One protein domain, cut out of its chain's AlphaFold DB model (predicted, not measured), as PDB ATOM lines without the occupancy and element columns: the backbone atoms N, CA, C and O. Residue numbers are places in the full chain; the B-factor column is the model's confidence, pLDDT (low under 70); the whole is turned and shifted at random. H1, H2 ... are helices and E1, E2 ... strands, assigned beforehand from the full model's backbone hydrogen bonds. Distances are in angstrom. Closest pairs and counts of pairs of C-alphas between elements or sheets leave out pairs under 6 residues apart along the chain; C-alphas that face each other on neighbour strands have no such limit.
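AT A GLANCE: This is residues 520 to 567 and 578 to 605 of the 606 residues of an uncharacterized protein of Thermoplasmatales archaeon (UniProt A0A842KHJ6). One long helix, H1, forms a side of the domain, with two small groups of short elements beyond it: H2, E1 and H3 towards its last residues, and H4, H5 and H6 on another side. The elements of these two groups stay apart from each other, and H1 comes near both, with H3 close to it and H6 only just touching it. The 76 printed residues have six named helices and one named strand, in the order H1 H2 E1 H3 H4 H5 H6, mostly helix. The whole is compact, with a radius of gyration of the C-alphas of 12.1 A and spans of 30 by 29 by 20 A.

HOW THE PARTS SIT: H1, residues 520 to 534, only just touches H6, residues 598 to 604, with 3 pairs of C-alphas within 8 A, using residues 530 to 534 alone; the closest C-alphas, of Ile 530 and Trp 598, are 6.5 A apart. They run the same way at a shallow tilt of 16 degrees. H3, residues 554 to 560, is close to H1 but not clearly touching; the closest C-alphas, of Phe 529 and Ala 558, are 7.7 A apart. H2, residues 538 to 544, touches H3 at the closest C-alphas, of Ala 541 and Lys 560, 5.4 A apart. H4, residues 585 to 589, and H5, residues 591 to 595, are each close to H6 but not clearly touching: the closest C-alphas are Ser 588 and Asp 599, 6.4 A, and Ala 593 and Asp 599, 5.3 A. E1, residues 551 to 553, pairs with no named strand. Every O i to N i+4 pair is within hydrogen-bond range in H2, H3, H5 and H6, against 8 of 11 in H1 and 0 of 1 in H4, where 1 of 2 O i to N i+3 pairs is.

IN THESE COORDINATES: H1 begins at C-alpha 520 (-26.767, -55.513, 5.884) and is 22.4 A long. H2 and H3 are 10.0 A each, and H6, 9.8 A, ends at C-alpha 604 (-42.237, -36.618, -3.300).

THE WHOLE: Residues 568 to 577 are not printed; C-alphas 567 and 578 are 22.7 A apart. No printed residue is under 70 in pLDDT.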
ATOM      1  N   ASP A 520     -25.795 -55.213   4.820       90.38
ATOM      2  CA  ASP A 520     -26.767 -55.513   5.884       90.38
ATOM      3  C   ASP A 520     -26.638 -54.589   7.114       90.38
ATOM      4  O   ASP A 520     -27.648 -54.209   7.702       90.38
ATOM      5  N   GLU A 521     -25.420 -54.171   7.489       89.62
ATOM      6  CA  GLU A 521     -25.211 -53.183   8.565       89.62
ATOM      7  C   GLU A 521     -25.389 -51.738   8.068       89.62
ATOM      8  O   GLU A 521     -25.805 -50.850   8.816       89.62
ATOM      9  N   PHE A 522     -25.080 -51.483   6.796       94.19
ATOM     10  CA  PHE A 522     -25.190 -50.160   6.194       94.19
ATOM     11  C   PHE A 522     -26.647 -49.715   5.986       94.19
ATOM     12  O   PHE A 522     -26.942 -48.537   6.191       94.19
ATOM     13  N   MET A 523     -27.573 -50.618   5.635       93.88
ATOM     14  CA  MET A 523     -28.962 -50.235   5.330       93.88
ATOM     15  C   MET A 523     -29.688 -49.564   6.509       93.88
ATOM     16  O   MET A 523     -30.459 -48.631   6.283       93.88
ATOM     17  N   GLU A 524     -29.404 -49.953   7.761       90.75
ATOM     18  CA  GLU A 524     -29.969 -49.280   8.948       90.75
ATOM     19  C   GLU A 524     -29.567 -47.793   9.018       90.75
ATOM     20  O   GLU A 524     -30.365 -46.931   9.395       90.75
ATOM     21  N   GLN A 525     -28.332 -47.473   8.617       92.88
ATOM     22  CA  GLN A 525     -27.838 -46.097   8.548       92.88
ATOM     23  C   GLN A 525     -28.296 -45.377   7.278       92.88
ATOM     24  O   GLN A 525     -28.513 -44.165   7.315       92.88
ATOM     25  N   PHE A 526     -28.483 -46.104   6.173       96.38
ATOM     26  CA  PHE A 526     -28.990 -45.528   4.936       96.38
ATOM     27  C   PHE A 526     -30.418 -44.996   5.106       96.38
ATOM     28  O   PHE A 526     -30.679 -43.858   4.734       96.38
ATOM     29  N   GLU A 527     -31.318 -45.730   5.765       95.31
ATOM     30  CA  GLU A 527     -32.668 -45.222   6.067       95.31
ATOM     31  C   GLU A 527     -32.633 -43.967   6.969       95.31
ATOM     32  O   GLU A 527     -33.364 -43.002   6.727       95.31
ATOM     33  N   CYS A 528     -31.704 -43.895   7.934       96.00
ATOM     34  CA  CYS A 528     -31.468 -42.669   8.712       96.00
ATOM     35  C   CYS A 528     -30.985 -41.493   7.839       96.00
ATOM     36  O   CYS A 528     -31.322 -40.337   8.111       96.00
ATOM     37  N   PHE A 529     -30.209 -41.772   6.789       97.44
ATOM     38  CA  PHE A 529     -29.780 -40.785   5.799       97.44
ATOM     39  C   PHE A 529     -30.951 -40.299   4.929       97.44
ATOM     40  O   PHE A 529     -31.064 -39.091   4.725       97.44
ATOM     41  N   ILE A 530     -31.873 -41.170   4.493       97.75
ATOM     42  CA  ILE A 530     -33.077 -40.750   3.744       97.75
ATOM     43  C   ILE A 530     -33.895 -39.740   4.564       97.75
ATOM     44  O   ILE A 530     -34.299 -38.692   4.049       97.75
ATOM     45  N   ASP A 531     -34.095 -40.001   5.857       96.94
ATOM     46  CA  ASP A 531     -34.793 -39.066   6.745       96.94
ATOM     47  C   ASP A 531     -33.997 -37.778   7.013       96.94
ATOM     48  O   ASP A 531     -34.600 -36.706   7.121       96.94
ATOM     49  N   ALA A 532     -32.661 -37.815   7.030       97.31
ATOM     50  CA  ALA A 532     -31.851 -36.597   7.071       97.31
ATOM     51  C   ALA A 532     -32.013 -35.751   5.793       97.31
ATOM     52  O   ALA A 532     -32.228 -34.541   5.885       97.31
ATOM     53  N   VAL A 533     -32.001 -36.380   4.609       97.62
ATOM     54  CA  VAL A 533     -32.244 -35.716   3.316       97.62
ATOM     55  C   VAL A 533     -33.613 -35.034   3.314       97.62
ATOM     56  O   VAL A 533     -33.690 -33.833   3.044       97.62
ATOM     57  N   ARG A 534     -34.675 -35.755   3.702       96.56
ATOM     58  CA  ARG A 534     -36.064 -35.251   3.797       96.56
ATOM     59  C   ARG A 534     -36.226 -34.024   4.699       96.56
ATOM     60  O   ARG A 534     -37.116 -33.212   4.461       96.56
ATOM     61  N   ASN A 535     -35.389 -33.884   5.728       95.19
ATOM     62  CA  ASN A 535     -35.420 -32.764   6.675       95.19
ATOM     63  C   ASN A 535     -34.424 -31.633   6.329       95.19
ATOM     64  O   ASN A 535     -34.294 -30.676   7.095       95.19
ATOM     65  N   SER A 536     -33.730 -31.715   5.188       94.25
ATOM     66  CA  SER A 536     -32.683 -30.771   4.771       94.25
ATOM     67  C   SER A 536     -33.090 -29.895   3.576       94.25
ATOM     68  O   SER A 536     -33.965 -30.244   2.785       94.25
ATOM     69  N   SER A 537     -32.413 -28.754   3.399       94.69
ATOM     70  CA  SER A 537     -32.503 -27.944   2.172       94.69
ATOM     71  C   SER A 537     -31.508 -28.469   1.130       94.69
ATOM     72  O   SER A 537     -30.463 -27.870   0.891       94.69
ATOM     73  N   PHE A 538     -31.808 -29.632   0.552       96.31
ATOM     74  CA  PHE A 538     -30.839 -30.434  -0.204       96.31
ATOM     75  C   PHE A 538     -30.484 -29.926  -1.613       96.31
ATOM     76  O   PHE A 538     -29.522 -30.432  -2.181       96.31
ATOM     77  N   TRP A 539     -31.223 -28.989  -2.223       96.69
ATOM     78  CA  TRP A 539     -31.046 -28.678  -3.656       96.69
ATOM     79  C   TRP A 539     -29.656 -28.139  -4.019       96.69
ATOM     80  O   TRP A 539     -29.083 -28.585  -5.013       96.69
ATOM     81  N   ASP A 540     -29.085 -27.251  -3.205       97.81
ATOM     82  CA  ASP A 540     -27.730 -26.735  -3.436       97.81
ATOM     83  C   ASP A 540     -26.695 -27.859  -3.278       97.81
ATOM     84  O   ASP A 540     -25.875 -28.082  -4.166       97.81
ATOM     85  N   ALA A 541     -26.820 -28.674  -2.222       98.25
ATOM     86  CA  ALA A 541     -25.985 -29.855  -2.005       98.25
ATOM     87  C   ALA A 541     -26.076 -30.869  -3.162       98.25
ATOM     88  O   ALA A 541     -25.046 -31.385  -3.596       98.25
ATOM     89  N   ARG A 542     -27.281 -31.136  -3.687       97.81
ATOM     90  CA  ARG A 542     -27.548 -32.015  -4.842       97.81
ATOM     91  C   ARG A 542     -26.864 -31.489  -6.101       97.81
ATOM     92  O   ARG A 542     -26.307 -32.265  -6.869       97.81
ATOM     93  N   ASN A 543     -26.902 -30.179  -6.325       97.56
ATOM     94  CA  ASN A 543     -26.296 -29.563  -7.504       97.56
ATOM     95  C   ASN A 543     -24.765 -29.489  -7.399       97.56
ATOM     96  O   ASN A 543     -24.078 -29.815  -8.361       97.56
ATOM     97  N   GLU A 544     -24.215 -29.167  -6.226       97.81
ATOM     98  CA  GLU A 544     -22.764 -29.173  -5.976       97.81
ATOM     99  C   GLU A 544     -22.138 -30.582  -5.922       97.81
ATOM    100  O   GLU A 544     -20.915 -30.713  -5.935       97.81
ATOM    101  N   SER A 545     -22.952 -31.634  -5.809       97.81
ATOM    102  CA  SER A 545     -22.528 -33.044  -5.845       97.81
ATOM    103  C   SER A 545     -22.835 -33.725  -7.185       97.81
ATOM    104  O   SER A 545     -22.575 -34.920  -7.338       97.81
ATOM    105  N   ALA A 546     -23.388 -32.995  -8.158       98.06
ATOM    106  CA  ALA A 546     -23.878 -33.572  -9.400       98.06
ATOM    107  C   ALA A 546     -22.762 -34.173 -10.266       98.06
ATOM    108  O   ALA A 546     -21.746 -33.540 -10.545       98.06
ATOM    109  N   ILE A 547     -23.001 -35.396 -10.741       96.75
ATOM    110  CA  ILE A 547     -22.208 -36.037 -11.797       96.75
ATOM    111  C   ILE A 547     -22.860 -35.744 -13.151       96.75
ATOM    112  O   ILE A 547     -22.164 -35.440 -14.115       96.75
ATOM    113  N   ASN A 548     -24.195 -35.799 -13.213       95.44
ATOM    114  CA  ASN A 548     -25.000 -35.338 -14.344       95.44
ATOM    115  C   ASN A 548     -26.441 -34.988 -13.882       95.44
ATOM    116  O   ASN A 548     -26.715 -34.762 -12.695       95.44
ATOM    117  N   THR A 549     -27.389 -34.911 -14.817       96.31
ATOM    118  CA  THR A 549     -28.808 -34.622 -14.532       96.31
ATOM    119  C   THR A 549     -29.540 -35.747 -13.793       96.31
ATOM    120  O   THR A 549     -30.610 -35.495 -13.241       96.31
ATOM    121  N   GLN A 550     -28.967 -36.957 -13.746       96.81
ATOM    122  CA  GLN A 550     -29.546 -38.171 -13.158       96.81
ATOM    123  C   GLN A 550     -28.836 -38.632 -11.876       96.81
ATOM    124  O   GLN A 550     -29.494 -39.050 -10.927       96.81
ATOM    125  N   TYR A 551     -27.508 -38.524 -11.822       98.19
ATOM    126  CA  TYR A 551     -26.671 -39.057 -10.747       98.19
ATOM    127  C   TYR A 551     -25.907 -37.959  -9.998       98.19
ATOM    128  O   TYR A 551     -25.463 -36.964 -10.586       98.19
ATOM    129  N   ILE A 552     -25.699 -38.185  -8.701       98.44
ATOM    130  CA  ILE A 552     -24.834 -37.378  -7.828       98.44
ATOM    131  C   ILE A 552     -23.811 -38.272  -7.123       98.44
ATOM    132  O   ILE A 552     -24.027 -39.476  -7.008       98.44
ATOM    133  N   GLU A 553     -22.712 -37.695  -6.639       98.00
ATOM    134  CA  GLU A 553     -21.729 -38.391  -5.802       98.00
ATOM    135  C   GLU A 553     -22.266 -38.495  -4.360       98.00
ATOM    136  O   GLU A 553     -22.557 -37.481  -3.715       98.00
ATOM    137  N   LEU A 554     -22.462 -39.730  -3.889       97.69
ATOM    138  CA  LEU A 554     -23.258 -40.054  -2.700       97.69
ATOM    139  C   LEU A 554     -22.654 -39.483  -1.409       97.69
ATOM    140  O   LEU A 554     -23.364 -38.874  -0.604       97.69
ATOM    141  N   TYR A 555     -21.349 -39.658  -1.208       95.00
ATOM    142  CA  TYR A 555     -20.687 -39.257   0.034       95.00
ATOM    143  C   TYR A 555     -20.388 -37.754   0.036       95.00
ATOM    144  O   TYR A 555     -20.501 -37.110   1.079       95.00
ATOM    145  N   SER A 556     -20.093 -37.157  -1.121       96.19
ATOM    146  CA  SER A 556     -20.037 -35.699  -1.293       96.19
ATOM    147  C   SER A 556     -21.366 -35.044  -0.902       96.19
ATOM    148  O   SER A 556     -21.390 -34.091  -0.122       96.19
ATOM    149  N   PHE A 557     -22.485 -35.595  -1.379       98.06
ATOM    150  CA  PHE A 557     -23.823 -35.117  -1.046       98.06
ATOM    151  C   PHE A 557     -24.160 -35.270   0.446       98.06
ATOM    152  O   PHE A 557     -24.590 -34.297   1.070       98.06
ATOM    153  N   ALA A 558     -23.908 -36.445   1.037       96.88
ATOM    154  CA  ALA A 558     -24.126 -36.690   2.465       96.88
ATOM    155  C   ALA A 558     -23.359 -35.682   3.342       96.88
ATOM    156  O   ALA A 558     -23.954 -35.018   4.194       96.88
ATOM    157  N   ASN A 559     -22.070 -35.463   3.054       95.25
ATOM    158  CA  ASN A 559     -21.258 -34.467   3.754       95.25
ATOM    159  C   ASN A 559     -21.812 -33.038   3.594       95.25
ATOM    160  O   ASN A 559     -21.856 -32.289   4.568       95.25
ATOM    161  N   LYS A 560     -22.294 -32.655   2.401       96.62
ATOM    162  CA  LYS A 560     -22.872 -31.320   2.145       96.62
ATOM    163  C   LYS A 560     -24.169 -31.047   2.913       96.62
ATOM    164  O   LYS A 560     -24.413 -29.899   3.276       96.62
ATOM    165  N   ILE A 561     -24.972 -32.071   3.218       96.75
ATOM    166  CA  ILE A 561     -26.127 -31.938   4.128       96.75
ATOM    167  C   ILE A 561     -25.759 -32.122   5.614       96.75
ATOM    168  O   ILE A 561     -26.642 -32.090   6.467       96.75
ATOM    169  N   ASN A 562     -24.465 -32.233   5.941       95.25
ATOM    170  CA  ASN A 562     -23.918 -32.490   7.281       95.25
ATOM    171  C   ASN A 562     -24.312 -33.864   7.864       95.25
ATOM    172  O   ASN A 562     -24.439 -34.014   9.081       95.25
ATOM    173  N   PHE A 563     -24.494 -34.876   7.008       94.25
ATOM    174  CA  PHE A 563     -24.733 -36.260   7.414       94.25
ATOM    175  C   PHE A 563     -23.471 -37.119   7.239       94.25
ATOM    176  O   PHE A 563     -22.926 -37.240   6.144       94.25
ATOM    177  N   ASN A 564     -23.032 -37.758   8.325       91.25
ATOM    178  CA  ASN A 564     -21.907 -38.693   8.332       91.25
ATOM    179  C   ASN A 564     -22.406 -40.107   7.987       91.25
ATOM    180  O   ASN A 564     -22.818 -40.852   8.874       91.25
ATOM    181  N   LEU A 565     -22.412 -40.448   6.697       91.06
ATOM    182  CA  LEU A 565     -22.785 -41.776   6.205       91.06
ATOM    183  C   LEU A 565     -21.605 -42.747   6.376       91.06
ATOM    184  O   LEU A 565     -20.533 -42.492   5.825       91.06
ATOM    185  N   SER A 566     -21.799 -43.845   7.118       86.62
ATOM    186  CA  SER A 566     -20.786 -44.905   7.259       86.62
ATOM    187  C   SER A 566     -20.345 -45.457   5.908       86.62
ATOM    188  O   SER A 566     -21.154 -45.619   4.994       86.62
ATOM    189  N   SER A 567     -19.062 -45.777   5.799       83.94
ATOM    190  CA  SER A 567     -18.450 -46.140   4.533       83.94
ATOM    191  C   SER A 567     -18.564 -47.635   4.241       83.94
ATOM    192  O   SER A 567     -18.058 -48.477   4.983       83.94
ATOM    193  N   PRO A 578     -32.086 -37.799  -9.665       97.56
ATOM    194  CA  PRO A 578     -32.358 -37.008 -10.849       97.56
ATOM    195  C   PRO A 578     -32.930 -35.637 -10.494       97.56
ATOM    196  O   PRO A 578     -33.608 -35.452  -9.482       97.56
ATOM    197  N   LEU A 579     -32.712 -34.667 -11.381       97.00
ATOM    198  CA  LEU A 579     -33.583 -33.495 -11.450       97.00
ATOM    199  C   LEU A 579     -35.002 -33.960 -11.863       97.00
ATOM    200  O   LEU A 579     -35.099 -34.895 -12.657       97.00
ATOM    201  N   PRO A 580     -36.105 -33.324 -11.414       95.06
ATOM    202  CA  PRO A 580     -37.469 -33.862 -11.570       95.06
ATOM    203  C   PRO A 580     -37.890 -34.258 -12.997       95.06
ATOM    204  O   PRO A 580     -38.621 -35.232 -13.188       95.06
ATOM    205  N   LEU A 581     -37.384 -33.539 -14.008       95.00
ATOM    206  CA  LEU A 581     -37.616 -33.816 -15.432       95.00
ATOM    207  C   LEU A 581     -36.966 -35.123 -15.925       95.00
ATOM    208  O   LEU A 581     -37.444 -35.708 -16.890       95.00
ATOM    209  N   TYR A 582     -35.908 -35.585 -15.255       95.81
ATOM    210  CA  TYR A 582     -35.127 -36.778 -15.597       95.81
ATOM    211  C   TYR A 582     -35.474 -37.989 -14.712       95.81
ATOM    212  O   TYR A 582     -34.800 -39.015 -14.785       95.81
ATOM    213  N   TYR A 583     -36.516 -37.900 -13.870       97.06
ATOM    214  CA  TYR A 583     -37.008 -39.052 -13.111       97.06
ATOM    215  C   TYR A 583     -37.669 -40.070 -14.052       97.06
ATOM    216  O   TYR A 583     -38.764 -39.828 -14.582       97.06
ATOM    217  N   SER A 584     -37.031 -41.232 -14.198       95.81
ATOM    218  CA  SER A 584     -37.558 -42.380 -14.924       95.81
ATOM    219  C   SER A 584     -38.578 -43.140 -14.082       95.81
ATOM    220  O   SER A 584     -38.302 -43.557 -12.959       95.81
ATOM    221  N   LYS A 585     -39.753 -43.401 -14.668       94.69
ATOM    222  CA  LYS A 585     -40.796 -44.262 -14.080       94.69
ATOM    223  C   LYS A 585     -40.279 -45.680 -13.768       94.69
ATOM    224  O   LYS A 585     -40.767 -46.314 -12.833       94.69
ATOM    225  N   TYR A 586     -39.296 -46.156 -14.540       95.44
ATOM    226  CA  TYR A 586     -38.763 -47.512 -14.447       95.44
ATOM    227  C   TYR A 586     -37.880 -47.730 -13.212       95.44
ATOM    228  O   TYR A 586     -37.816 -48.854 -12.741       95.44
ATOM    229  N   TYR A 587     -37.298 -46.683 -12.610       97.31
ATOM    230  CA  TYR A 587     -36.454 -46.809 -11.406       97.31
ATOM    231  C   TYR A 587     -37.137 -47.585 -10.263       97.31
ATOM    232  O   TYR A 587     -36.498 -48.344  -9.534       97.31
ATOM    233  N   SER A 588     -38.465 -47.462 -10.165       96.12
ATOM    234  CA  SER A 588     -39.304 -48.170  -9.192       96.12
ATOM    235  C   SER A 588     -39.380 -49.703  -9.367       96.12
ATOM    236  O   SER A 588     -39.952 -50.379  -8.513       96.12
ATOM    237  N   SER A 589     -38.794 -50.277 -10.429       95.44
ATOM    238  CA  SER A 589     -38.601 -51.728 -10.577       95.44
ATOM    239  C   SER A 589     -37.293 -52.238  -9.958       95.44
ATOM    240  O   SER A 589     -37.157 -53.448  -9.773       95.44
ATOM    241  N   THR A 590     -36.337 -51.366  -9.620       97.31
ATOM    242  CA  THR A 590     -35.020 -51.784  -9.110       97.31
ATOM    243  C   THR A 590     -35.119 -52.417  -7.720       97.31
ATOM    244  O   THR A 590     -35.970 -52.049  -6.906       97.31
ATOM    245  N   ASP A 591     -34.228 -53.364  -7.407       96.25
ATOM    246  CA  ASP A 591     -34.173 -53.971  -6.068       96.25
ATOM    247  C   ASP A 591     -33.895 -52.924  -4.975       96.25
ATOM    248  O   ASP A 591     -34.467 -53.018  -3.891       96.25
ATOM    249  N   PHE A 592     -33.112 -51.881  -5.265       97.50
ATOM    250  CA  PHE A 592     -32.868 -50.779  -4.331       97.50
ATOM    251  C   PHE A 592     -34.131 -49.941  -4.061       97.50
ATOM    252  O   PHE A 592     -34.474 -49.712  -2.901       97.50
ATOM    253  N   ALA A 593     -34.885 -49.556  -5.099       97.38
ATOM    254  CA  ALA A 593     -36.146 -48.822  -4.942       97.38
ATOM    255  C   ALA A 593     -37.238 -49.632  -4.220       97.38
ATOM    256  O   ALA A 593     -38.061 -49.060  -3.514       97.38
ATOM    257  N   LYS A 594     -37.245 -50.964  -4.372       97.38
ATOM    258  CA  LYS A 594     -38.181 -51.870  -3.678       97.38
ATOM    259  C   LYS A 594     -37.870 -52.065  -2.189       97.38
ATOM    260  O   LYS A 594     -38.769 -52.442  -1.441       97.38
ATOM    261  N   ASN A 595     -36.612 -51.887  -1.775       97.00
ATOM    262  CA  ASN A 595     -36.127 -52.209  -0.423       97.00
ATOM    263  C   ASN A 595     -35.691 -50.975   0.391       97.00
ATOM    264  O   ASN A 595     -35.199 -51.137   1.503       97.00
ATOM    265  N   THR A 596     -35.879 -49.761  -0.137       97.00
ATOM    266  CA  THR A 596     -35.578 -48.495   0.551       97.00
ATOM    267  C   THR A 596     -36.715 -47.499   0.395       97.00
ATOM    268  O   THR A 596     -37.511 -47.587  -0.541       97.00
ATOM    269  N   LEU A 597     -36.758 -46.478   1.249       97.38
ATOM    270  CA  LEU A 597     -37.708 -45.371   1.093       97.38
ATOM    271  C   LEU A 597     -37.226 -44.271   0.115       97.38
ATOM    272  O   LEU A 597     -37.759 -43.153   0.112       97.38
ATOM    273  N   TRP A 598     -36.213 -44.561  -0.715       98.00
ATOM    274  CA  TRP A 598     -35.552 -43.575  -1.580       98.00
ATOM    275  C   TRP A 598     -36.411 -43.181  -2.783       98.00
ATOM    276  O   TRP A 598     -36.603 -41.996  -3.043       98.00
ATOM    277  N   ASP A 599     -37.013 -44.149  -3.473       97.75
ATOM    278  CA  ASP A 599     -37.914 -43.879  -4.600       97.75
ATOM    279  C   ASP A 599     -39.201 -43.153  -4.154       97.75
ATOM    280  O   ASP A 599     -39.703 -42.281  -4.862       97.75
ATOM    281  N   GLU A 600     -39.697 -43.412  -2.936       97.38
ATOM    282  CA  GLU A 600     -40.774 -42.608  -2.337       97.38
ATOM    283  C   GLU A 600     -40.348 -41.149  -2.120       97.38
ATOM    284  O   GLU A 600     -41.121 -40.227  -2.397       97.38
ATOM    285  N   PHE A 601     -39.112 -40.924  -1.660       97.31
ATOM    286  CA  PHE A 601     -38.548 -39.583  -1.535       97.31
ATOM    287  C   PHE A 601     -38.411 -38.899  -2.907       97.31
ATOM    288  O   PHE A 601     -38.926 -37.790  -3.064       97.31
ATOM    289  N   LEU A 602     -37.832 -39.561  -3.916       97.25
ATOM    290  CA  LEU A 602     -37.705 -39.018  -5.278       97.25
ATOM    291  C   LEU A 602     -39.071 -38.663  -5.894       97.25
ATOM    292  O   LEU A 602     -39.216 -37.614  -6.522       97.25
ATOM    293  N   LYS A 603     -40.101 -39.486  -5.664       95.88
ATOM    294  CA  LYS A 603     -41.488 -39.202  -6.081       95.88
ATOM    295  C   LYS A 603     -42.109 -38.007  -5.349       95.88
ATOM    296  O   LYS A 603     -42.969 -37.342  -5.918       95.88
ATOM    297  N   SER A 604     -41.699 -37.727  -4.110       94.56
ATOM    298  CA  SER A 604     -42.237 -36.618  -3.300       94.56
ATOM    299  C   SER A 604     -41.733 -35.227  -3.710       94.56
ATOM    300  O   SER A 604     -42.326 -34.225  -3.314       94.56
ATOM    301  N   ILE A 605     -40.665 -35.168  -4.516       91.94
ATOM    302  CA  ILE A 605     -39.997 -33.933  -4.962       91.94
ATOM    303  C   ILE A 605     -40.156 -33.671  -6.473       91.94
ATOM    304  O   ILE A 605     -39.428 -32.846  -7.027       91.94
TER     305      ILE A 605